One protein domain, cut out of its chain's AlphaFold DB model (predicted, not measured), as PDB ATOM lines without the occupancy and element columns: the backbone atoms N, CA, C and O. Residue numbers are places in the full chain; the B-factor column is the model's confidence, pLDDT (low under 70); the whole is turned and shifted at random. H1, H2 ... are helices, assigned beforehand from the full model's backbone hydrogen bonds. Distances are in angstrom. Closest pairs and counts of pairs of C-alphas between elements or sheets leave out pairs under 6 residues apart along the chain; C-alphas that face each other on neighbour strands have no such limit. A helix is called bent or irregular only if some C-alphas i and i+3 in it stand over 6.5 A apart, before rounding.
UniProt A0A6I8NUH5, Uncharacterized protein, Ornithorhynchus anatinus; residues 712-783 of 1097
ATOM      1  N   SER A 712      61.486 120.865 114.055       94.62
ATOM      2  CA  SER A 712      62.371 119.760 113.672       94.62
ATOM      3  C   SER A 712      63.183 119.177 114.824       94.62
ATOM      4  O   SER A 712      63.333 119.793 115.878       94.62
ATOM      5  N   TRP A 713      63.777 118.006 114.601       95.25
ATOM      6  CA  TRP A 713      64.822 117.447 115.458       95.25
ATOM      7  C   TRP A 713      66.146 117.320 114.697       95.25
ATOM      8  O   TRP A 713      66.178 117.188 113.473       95.25
ATOM      9  N   ALA A 714      67.257 117.378 115.432       92.00
ATOM     10  CA  ALA A 714      68.573 117.016 114.915       92.00
ATOM     11  C   ALA A 714      68.811 115.512 115.102       92.00
ATOM     12  O   ALA A 714      68.383 114.941 116.101       92.00
ATOM     13  N   LEU A 715      69.506 114.880 114.153       87.88
ATOM     14  CA  LEU A 715      69.984 113.512 114.329       87.88
ATOM     15  C   LEU A 715      71.295 113.557 115.121       87.88
ATOM     16  O   LEU A 715      72.359 113.752 114.540       87.88
ATOM     17  N   ASP A 716      71.193 113.439 116.440       89.06
ATOM     18  CA  ASP A 716      72.324 113.427 117.367       89.06
ATOM     19  C   ASP A 716      72.163 112.332 118.434       89.06
ATOM     20  O   ASP A 716      71.120 111.677 118.539       89.06
ATOM     21  N   GLY A 717      73.209 112.122 119.237       85.94
ATOM     22  CA  GLY A 717      73.209 111.132 120.310       85.94
ATOM     23  C   GLY A 717      72.150 111.357 121.397       85.94
ATOM     24  O   GLY A 717      71.765 110.393 122.059       85.94
ATOM     25  N   ALA A 718      71.636 112.581 121.573       88.50
ATOM     26  CA  ALA A 718      70.571 112.854 122.536       88.50
ATOM     27  C   ALA A 718      69.214 112.372 122.000       88.50
ATOM     28  O   ALA A 718      68.513 111.646 122.706       88.50
ATOM     29  N   LEU A 719      68.880 112.670 120.737       89.81
ATOM     30  CA  LEU A 719      67.694 112.094 120.092       89.81
ATOM     31  C   LEU A 719      67.803 110.567 120.018       89.81
ATOM     32  O   LEU A 719      66.851 109.872 120.365       89.81
ATOM     33  N   ALA A 720      68.957 110.038 119.608       87.00
ATOM     34  CA  ALA A 720      69.181 108.599 119.512       87.00
ATOM     35  C   ALA A 720      68.951 107.886 120.861       87.00
ATOM     36  O   ALA A 720      68.286 106.850 120.902       87.00
ATOM     37  N   SER A 721      69.398 108.494 121.969       88.88
ATOM     38  CA  SER A 721      69.143 108.000 123.329       88.88
ATOM     39  C   SER A 721      67.650 107.942 123.676       88.88
ATOM     40  O   SER A 721      67.213 106.958 124.269       88.88
ATOM     41  N   VAL A 722      66.859 108.956 123.304       87.94
ATOM     42  CA  VAL A 722      65.400 108.981 123.549       87.94
ATOM     43  C   VAL A 722      64.662 107.959 122.677       87.94
ATOM     44  O   VAL A 722      63.734 107.293 123.133       87.94
ATOM     45  N   LEU A 723      65.107 107.796 121.430       86.38
ATOM     46  CA  LEU A 723      64.586 106.806 120.488       86.38
ATOM     47  C   LEU A 723      65.008 105.359 120.823       86.38
ATOM     48  O   LEU A 723      64.488 104.426 120.218       86.38
ATOM     49  N   GLY A 724      65.940 105.154 121.762       84.81
ATOM     50  CA  GLY A 724      66.438 103.829 122.153       84.81
ATOM     51  C   GLY A 724      67.359 103.158 121.124       84.81
ATOM     52  O   GLY A 724      67.530 101.940 121.167       84.81
ATOM     53  N   VAL A 725      67.954 103.926 120.205       82.50
ATOM     54  CA  VAL A 725      68.800 103.434 119.101       82.50
ATOM     55  C   VAL A 725      70.206 104.030 119.161       82.50
ATOM     56  O   VAL A 725      70.445 105.049 119.807       82.50
ATOM     57  N   LYS A 726      71.175 103.426 118.466       79.56
ATOM     58  CA  LYS A 726      72.516 104.020 118.334       79.56
ATOM     59  C   LYS A 726      72.497 105.122 117.274       79.56
ATOM     60  O   LYS A 726      71.946 104.936 116.195       79.56
ATOM     61  N   GLU A 727      73.170 106.241 117.537       79.94
ATOM     62  CA  GLU A 727      73.256 107.386 116.609       79.94
ATOM     63  C   GLU A 727      73.733 106.968 115.205       79.94
ATOM     64  O   GLU A 727      73.129 107.323 114.194       79.94
ATOM     65  N   GLN A 728      74.764 106.120 115.151       75.50
ATOM     66  CA  GLN A 728      75.315 105.566 113.910       75.50
ATOM     67  C   GLN A 728      74.294 104.713 113.140       75.50
ATOM     68  O   GLN A 728      74.249 104.777 111.916       75.50
ATOM     69  N   GLU A 729      73.458 103.954 113.847       76.75
ATOM     70  CA  GLU A 729      72.449 103.047 113.285       76.75
ATOM     71  C   GLU A 729      71.250 103.824 112.719       76.75
ATOM     72  O   GLU A 729      70.795 103.566 111.598       76.75
ATOM     73  N   ALA A 730      70.811 104.859 113.442       72.94
ATOM     74  CA  ALA A 730      69.799 105.803 112.983       72.94
ATOM     75  C   ALA A 730      70.266 106.582 111.737       72.94
ATOM     76  O   ALA A 730      69.482 106.775 110.805       72.94
ATOM     77  N   ALA A 731      71.549 106.961 111.682       72.62
ATOM     78  CA  ALA A 731      72.163 107.618 110.527       72.62
ATOM     79  C   ALA A 731      72.323 106.685 109.314       72.62
ATOM     80  O   ALA A 731      72.049 107.098 108.188       72.62
ATOM     81  N   THR A 732      72.704 105.416 109.505       71.56
ATOM     82  CA  THR A 732      72.801 104.445 108.395       71.56
ATOM     83  C   THR A 732      71.448 104.035 107.816       71.56
ATOM     84  O   THR A 732      71.398 103.544 106.692       71.56
ATOM     85  N   SER A 733      70.355 104.259 108.551       71.19
ATOM     86  CA  SER A 733      68.989 103.892 108.148       71.19
ATOM     87  C   SER A 733      68.283 104.943 107.271       71.19
ATOM     88  O   SER A 733      67.082 104.833 107.028       71.19
ATOM     89  N   LEU A 734      69.004 105.964 106.790       73.94
ATOM     90  CA  LEU A 734      68.473 106.996 105.891       73.94
ATOM     91  C   LEU A 734      67.888 106.372 104.600       73.94
ATOM     92  O   LEU A 734      68.626 105.723 103.855       73.94
ATOM     93  N   PRO A 735      66.601 106.600 104.263       64.88
ATOM     94  CA  PRO A 735      65.898 105.865 103.198       64.88
ATOM     95  C   PRO A 735      66.303 106.224 101.751       64.88
ATOM     96  O   PRO A 735      65.653 105.784 100.803       64.88
ATOM     97  N   GLY A 736      67.363 107.012 101.546       63.09
ATOM     98  CA  GLY A 736      67.911 107.311 100.223       63.09
ATOM     99  C   GLY A 736      69.031 108.354 100.240       63.09
ATOM    100  O   GLY A 736      69.119 109.183 101.147       63.09
ATOM    101  N   GLN A 737      69.879 108.345  99.206       55.69
ATOM    102  CA  GLN A 737      70.876 109.400  98.996       55.69
ATOM    103  C   GLN A 737      70.169 110.734  98.702       55.69
ATOM    104  O   GLN A 737      69.441 110.845  97.718       55.69
ATOM    105  N   GLY A 738      70.396 111.744  99.548       63.47
ATOM    106  CA  GLY A 738      69.844 113.097  99.387       63.47
ATOM    107  C   GLY A 738      68.721 113.483 100.360       63.47
ATOM    108  O   GLY A 738      68.249 114.616 100.298       63.47
ATOM    109  N   VAL A 739      68.304 112.597 101.273       69.56
ATOM    110  CA  VAL A 739      67.419 112.977 102.390       69.56
ATOM    111  C   VAL A 739      68.241 113.690 103.469       69.56
ATOM    112  O   VAL A 739      69.245 113.162 103.938       69.56
ATOM    113  N   ASP A 740      67.812 114.889 103.870       80.75
ATOM    114  CA  ASP A 740      68.405 115.643 104.982       80.75
ATOM    115  C   ASP A 740      68.262 114.859 106.303       80.75
ATOM    116  O   ASP A 740      67.173 114.395 106.653       80.75
ATOM    117  N   ALA A 741      69.352 114.738 107.065       84.25
ATOM    118  CA  ALA A 741      69.363 114.062 108.360       84.25
ATOM    119  C   ALA A 741      68.351 114.666 109.352       84.25
ATOM    120  O   ALA A 741      67.765 113.928 110.140       84.25
ATOM    121  N   ALA A 742      68.077 115.975 109.279       87.31
ATOM    122  CA  ALA A 742      67.042 116.616 110.093       87.31
ATOM    123  C   ALA A 742      65.617 116.209 109.669       87.31
ATOM    124  O   ALA A 742      64.727 116.095 110.512       87.31
ATOM    125  N   VAL A 743      65.385 115.942 108.377       87.44
ATOM    126  CA  VAL A 743      64.103 115.399 107.887       87.44
ATOM    127  C   VAL A 743      63.895 113.990 108.431       87.44
ATOM    128  O   VAL A 743      62.826 113.693 108.957       87.44
ATOM    129  N   TRP A 744      64.931 113.150 108.390       87.44
ATOM    130  CA  TRP A 744      64.866 111.792 108.929       87.44
ATOM    131  C   TRP A 744      64.683 111.760 110.453       87.44
ATOM    132  O   TRP A 744      63.771 111.094 110.934       87.44
ATOM    133  N   ALA A 745      65.453 112.552 111.206       90.88
ATOM    134  CA  ALA A 745      65.275 112.722 112.652       90.88
ATOM    135  C   ALA A 745      63.854 113.160 113.031       90.88
ATOM    136  O   ALA A 745      63.262 112.619 113.961       90.88
ATOM    137  N   THR A 746      63.284 114.108 112.283       93.19
ATOM    138  CA  THR A 746      61.923 114.611 112.525       93.19
ATOM    139  C   THR A 746      60.863 113.549 112.217       93.19
ATOM    140  O   THR A 746      59.897 113.424 112.965       93.19
ATOM    141  N   VAL A 747      61.052 112.729 111.174       90.56
ATOM    142  CA  VAL A 747      60.182 111.570 110.901       90.56
ATOM    143  C   VAL A 747      60.278 110.530 112.021       90.56
ATOM    144  O   VAL A 747      59.241 110.076 112.497       90.56
ATOM    145  N   LEU A 748      61.486 110.188 112.485       90.00
ATOM    146  CA  LEU A 748      61.681 109.243 113.590       90.00
ATOM    147  C   LEU A 748      61.030 109.733 114.893       90.00
ATOM    148  O   LEU A 748      60.346 108.957 115.553       90.00
ATOM    149  N   ALA A 749      61.181 111.017 115.230       92.31
ATOM    150  CA  ALA A 749      60.541 111.626 116.395       92.31
ATOM    151  C   ALA A 749      59.003 111.587 116.308       92.31
ATOM    152  O   ALA A 749      58.344 111.215 117.275       92.31
ATOM    153  N   VAL A 750      58.419 111.904 115.144       92.06
ATOM    154  CA  VAL A 750      56.962 111.814 114.932       92.06
ATOM    155  C   VAL A 750      56.469 110.366 115.022       92.06
ATOM    156  O   VAL A 750      55.464 110.112 115.680       92.06
ATOM    157  N   VAL A 751      57.179 109.401 114.428       89.75
ATOM    158  CA  VAL A 751      56.829 107.974 114.548       89.75
ATOM    159  C   VAL A 751      56.878 107.522 116.010       89.75
ATOM    160  O   VAL A 751      55.941 106.865 116.457       89.75
ATOM    161  N   TRP A 752      57.901 107.935 116.766       92.12
ATOM    162  CA  TRP A 752      58.035 107.636 118.195       92.12
ATOM    163  C   TRP A 752      56.861 108.183 119.021       92.12
ATOM    164  O   TRP A 752      56.322 107.466 119.860       92.12
ATOM    165  N   LEU A 753      56.403 109.416 118.755       88.38
ATOM    166  CA  LEU A 753      55.234 109.994 119.440       88.38
ATOM    167  C   LEU A 753      53.987 109.111 119.269       88.38
ATOM    168  O   LEU A 753      53.323 108.781 120.254       88.38
ATOM    169  N   HIS A 754      53.717 108.659 118.040       86.06
ATOM    170  CA  HIS A 754      52.588 107.768 117.744       86.06
ATOM    171  C   HIS A 754      52.768 106.347 118.299       86.06
ATOM    172  O   HIS A 754      51.787 105.755 118.745       86.06
ATOM    173  N   SER A 755      53.983 105.784 118.292       82.50
ATOM    174  CA  SER A 755      54.230 104.409 118.758       82.50
ATOM    175  C   SER A 755      54.333 104.270 120.275       82.50
ATOM    176  O   SER A 755      54.034 103.206 120.813       82.50
ATOM    177  N   THR A 756      54.804 105.313 120.962       79.25
ATOM    178  CA  THR A 756      55.320 105.217 122.340       79.25
ATOM    179  C   THR A 756      54.622 106.176 123.308       79.25
ATOM    180  O   THR A 756      54.780 106.043 124.519       79.25
ATOM    181  N   SER A 757      53.826 107.130 122.817       77.94
ATOM    182  CA  SER A 757      53.050 108.062 123.653       77.94
ATOM    183  C   SER A 757      51.625 108.294 123.131       77.94
ATOM    184  O   SER A 757      51.029 109.341 123.386       77.94
ATOM    185  N   GLY A 758      51.056 107.329 122.397       73.19
ATOM    186  CA  GLY A 758      49.705 107.416 121.818       73.19
ATOM    187  C   GLY A 758      48.578 107.656 122.836       73.19
ATOM    188  O   GLY A 758      47.554 108.240 122.488       73.19
ATOM    189  N   ASP A 759      48.787 107.265 124.094       72.31
ATOM    190  CA  ASP A 759      47.920 107.515 125.253       72.31
ATOM    191  C   ASP A 759      47.911 108.986 125.714       72.31
ATOM    192  O   ASP A 759      46.978 109.418 126.386       72.31
ATOM    193  N   GLN A 760      48.931 109.762 125.341       78.88
ATOM    194  CA  GLN A 760      49.158 111.150 125.765       78.88
ATOM    195  C   GLN A 760      49.051 112.133 124.594       78.88
ATOM    196  O   GLN A 760      49.693 113.181 124.593       78.88
ATOM    197  N   LYS A 761      48.244 111.800 123.577       84.44
ATOM    198  CA  LYS A 761      48.133 112.571 122.330       84.44
ATOM    199  C   LYS A 761      47.891 114.068 122.543       84.44
ATOM    200  O   LYS A 761      48.549 114.878 121.892       84.44
ATOM    201  N   ASP A 762      47.018 114.425 123.484       81.44
ATOM    202  CA  ASP A 762      46.676 115.816 123.818       81.44
ATOM    203  C   ASP A 762      47.880 116.637 124.334       81.44
ATOM    204  O   ASP A 762      47.827 117.866 124.369       81.44
ATOM    205  N   GLU A 763      48.983 115.977 124.711       86.38
ATOM    206  CA  GLU A 763      50.218 116.624 125.166       86.38
ATOM    207  C   GLU A 763      51.240 116.883 124.050       86.38
ATOM    208  O   GLU A 763      52.171 117.667 124.243       86.38
ATOM    209  N   TRP A 764      51.096 116.256 122.878       88.56
ATOM    210  CA  TRP A 764      52.088 116.367 121.801       88.56
ATOM    211  C   TRP A 764      51.523 116.634 120.405       88.56
ATOM    212  O   TRP A 764      52.300 116.958 119.509       88.56
ATOM    213  N   GLU A 765      50.207 116.593 120.188       89.75
ATOM    214  CA  GLU A 765      49.604 116.877 118.872       89.75
ATOM    215  C   GLU A 765      49.971 118.264 118.296       89.75
ATOM    216  O   GLU A 765      50.102 118.411 117.080       89.75
ATOM    217  N   LEU A 766      50.208 119.283 119.136       89.88
ATOM    218  CA  LEU A 766      50.687 120.598 118.682       89.88
ATOM    219  C   LEU A 766      52.155 120.548 118.221       89.88
ATOM    220  O   LEU A 766      52.515 121.173 117.220       89.88
ATOM    221  N   LEU A 767      52.993 119.763 118.907       90.88
ATOM    222  CA  LEU A 767      54.398 119.532 118.549       90.88
ATOM    223  C   LEU A 767      54.501 118.733 117.244       90.88
ATOM    224  O   LEU A 767      55.311 119.075 116.380       90.88
ATOM    225  N   GLU A 768      53.655 117.712 117.086       92.38
ATOM    226  CA  GLU A 768      53.505 116.942 115.850       92.38
ATOM    227  C   GLU A 768      53.023 117.839 114.706       92.38
ATOM    228  O   GLU A 768      53.646 117.857 113.649       92.38
ATOM    229  N   GLY A 769      51.959 118.625 114.905       89.00
ATOM    230  CA  GLY A 769      51.418 119.516 113.876       89.00
ATOM    231  C   GLY A 769      52.475 120.469 113.316       89.00
ATOM    232  O   GLY A 769      52.600 120.619 112.098       89.00
ATOM    233  N   LYS A 770      53.309 121.027 114.199       90.56
ATOM    234  CA  LYS A 770      54.456 121.876 113.861       90.56
ATOM    235  C   LYS A 770      55.547 121.113 113.095       90.56
ATOM    236  O   LYS A 770      55.984 121.569 112.038       90.56
ATOM    237  N   ALA A 771      55.926 119.922 113.561       92.75
ATOM    238  CA  ALA A 771      56.886 119.047 112.887       92.75
ATOM    239  C   ALA A 771      56.419 118.616 111.485       92.75
ATOM    240  O   ALA A 771      57.178 118.658 110.517       92.75
ATOM    241  N   VAL A 772      55.145 118.251 111.346       90.50
ATOM    242  CA  VAL A 772      54.516 117.838 110.087       90.50
ATOM    243  C   VAL A 772      54.370 119.021 109.126       90.50
ATOM    244  O   VAL A 772      54.573 118.850 107.923       90.50
ATOM    245  N   ALA A 773      54.073 120.228 109.616       86.69
ATOM    246  CA  ALA A 773      54.078 121.442 108.798       86.69
ATOM    247  C   ALA A 773      55.480 121.737 108.231       86.69
ATOM    248  O   ALA A 773      55.623 121.959 107.026       86.69
ATOM    249  N   TRP A 774      56.519 121.641 109.063       90.38
ATOM    250  CA  TRP A 774      57.917 121.784 108.647       90.38
ATOM    251  C   TRP A 774      58.350 120.707 107.641       90.38
ATOM    252  O   TRP A 774      58.952 121.020 106.609       90.38
ATOM    253  N   LEU A 775      57.972 119.443 107.882       89.31
ATOM    254  CA  LEU A 775      58.223 118.334 106.959       89.31
ATOM    255  C   LEU A 775      57.565 118.589 105.600       89.31
ATOM    256  O   LEU A 775      58.219 118.416 104.577       89.31
ATOM    257  N   ARG A 776      56.308 119.054 105.567       84.44
ATOM    258  CA  ARG A 776      55.601 119.413 104.322       84.44
ATOM    259  C   ARG A 776      56.296 120.553 103.576       84.44
ATOM    260  O   ARG A 776      56.461 120.455 102.362       84.44
ATOM    261  N   ALA A 777      56.740 121.593 104.286       82.88
ATOM    262  CA  ALA A 777      57.439 122.730 103.688       82.88
ATOM    263  C   ALA A 777      58.758 122.318 103.006       82.88
ATOM    264  O   ALA A 777      59.051 122.789 101.908       82.88
ATOM    265  N   ARG A 778      59.525 121.391 103.603       78.12
ATOM    266  CA  ARG A 778      60.758 120.852 102.997       78.12
ATOM    267  C   ARG A 778      60.493 119.790 101.924       78.12
ATOM    268  O   ARG A 778      61.161 119.783 100.893       78.12
ATOM    269  N   ALA A 779      59.490 118.935 102.123       62.38
ATOM    270  CA  ALA A 779      59.074 117.917 101.157       62.38
ATOM    271  C   ALA A 779      58.552 118.516  99.840       62.38
ATOM    272  O   ALA A 779      58.677 117.878  98.797       62.38
ATOM    273  N   GLY A 780      58.038 119.752  99.853       49.59
ATOM    274  CA  GLY A 780      57.583 120.467  98.654       49.59
ATOM    275  C   GLY A 780      58.639 120.647  97.549       49.59
ATOM    276  O   GLY A 780      58.270 120.934  96.412       49.59
ATOM    277  N   LEU A 781      59.930 120.440  97.846       46.56
ATOM    278  CA  LEU A 781      61.026 120.481  96.867       46.56
ATOM    279  C   LEU A 781      61.505 119.096  96.381       46.56
ATOM    280  O   LEU A 781      62.276 119.037  95.425       46.56
ATOM    281  N   THR A 782      61.058 117.988  96.984       48.41
ATOM    282  CA  THR A 782      61.546 116.624  96.660       48.41
ATOM    283  C   THR A 782      60.465 115.544  96.539       48.41
ATOM    284  O   THR A 782      60.743 114.480  95.989       48.41
ATOM    285  N   LEU A 783      59.226 115.794  96.972       42.22
ATOM    286  CA  LEU A 783      58.120 114.835  96.911       42.22
ATOM    287  C   LEU A 783      56.917 115.436  96.171       42.22
ATOM    288  O   LEU A 783      56.150 116.227  96.716       42.22
TER     289      LEU A 783
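What this domain is: This is residues 712 to 783 of the 1097 residues of an uncharacterized protein of Ornithorhynchus anatinus (UniProt A0A6I8NUH5). Long H3 runs through the middle, with H1 packed on one side and antiparallel H5 on another; H2 makes a corner with H1, and short H4 lies at the turn from H3 to H5. The 72 printed residues hold five named helices, H1 to H5 in order, and no named strand: all helix, compact, radius of gyration of the C-alphas 12.4 A, flat at 35 by 30 by 16 A.

Where its parts are: H1, residues 717 to 723, begins at C-alpha 717 (73.209, 111.132, 120.310). H2 is residues 727 to 732, H3 741 to 756, 21.7 A long, and H4 758 to 763, irregular, with C-alphas 759 and 762 8.5 A apart. H5, residues 765 to 779, 20.1 A long, ends at C-alpha 779 (59.074, 117.917, 101.157).

How they stand to each other: H1 and H2 touch only at the corner, about perpendicular at 80 degrees; their closest C-alphas, of Ala 720 and Glu 727, are 5.1 A apart. H1 touches H3, with residues 745 to 752 of H3 alone, closest C-alphas Leu 723 and Trp 752, 7.0 A. H3, with residues 743 to 750 alone, touches H5, opposite ways at a shallow tilt of 32 degrees, only just short of steep; the closest C-alphas are Val 750 and Glu 768, 6.3 A. H4 and H5 meet only through their link. Every O i to N i+4 pair is within hydrogen-bond range in H1, H2, H3 and H5; H4 has 0 of 2, and 1 of 3 O i to N i+3 pairs.

The domain as a whole: The farthest C-alphas, of Gln 737 and Asp 762, are 35.3 A apart. The printed part has no cut and no long link. Residues 735 to 739 and 779 to 783 have pLDDT under 70.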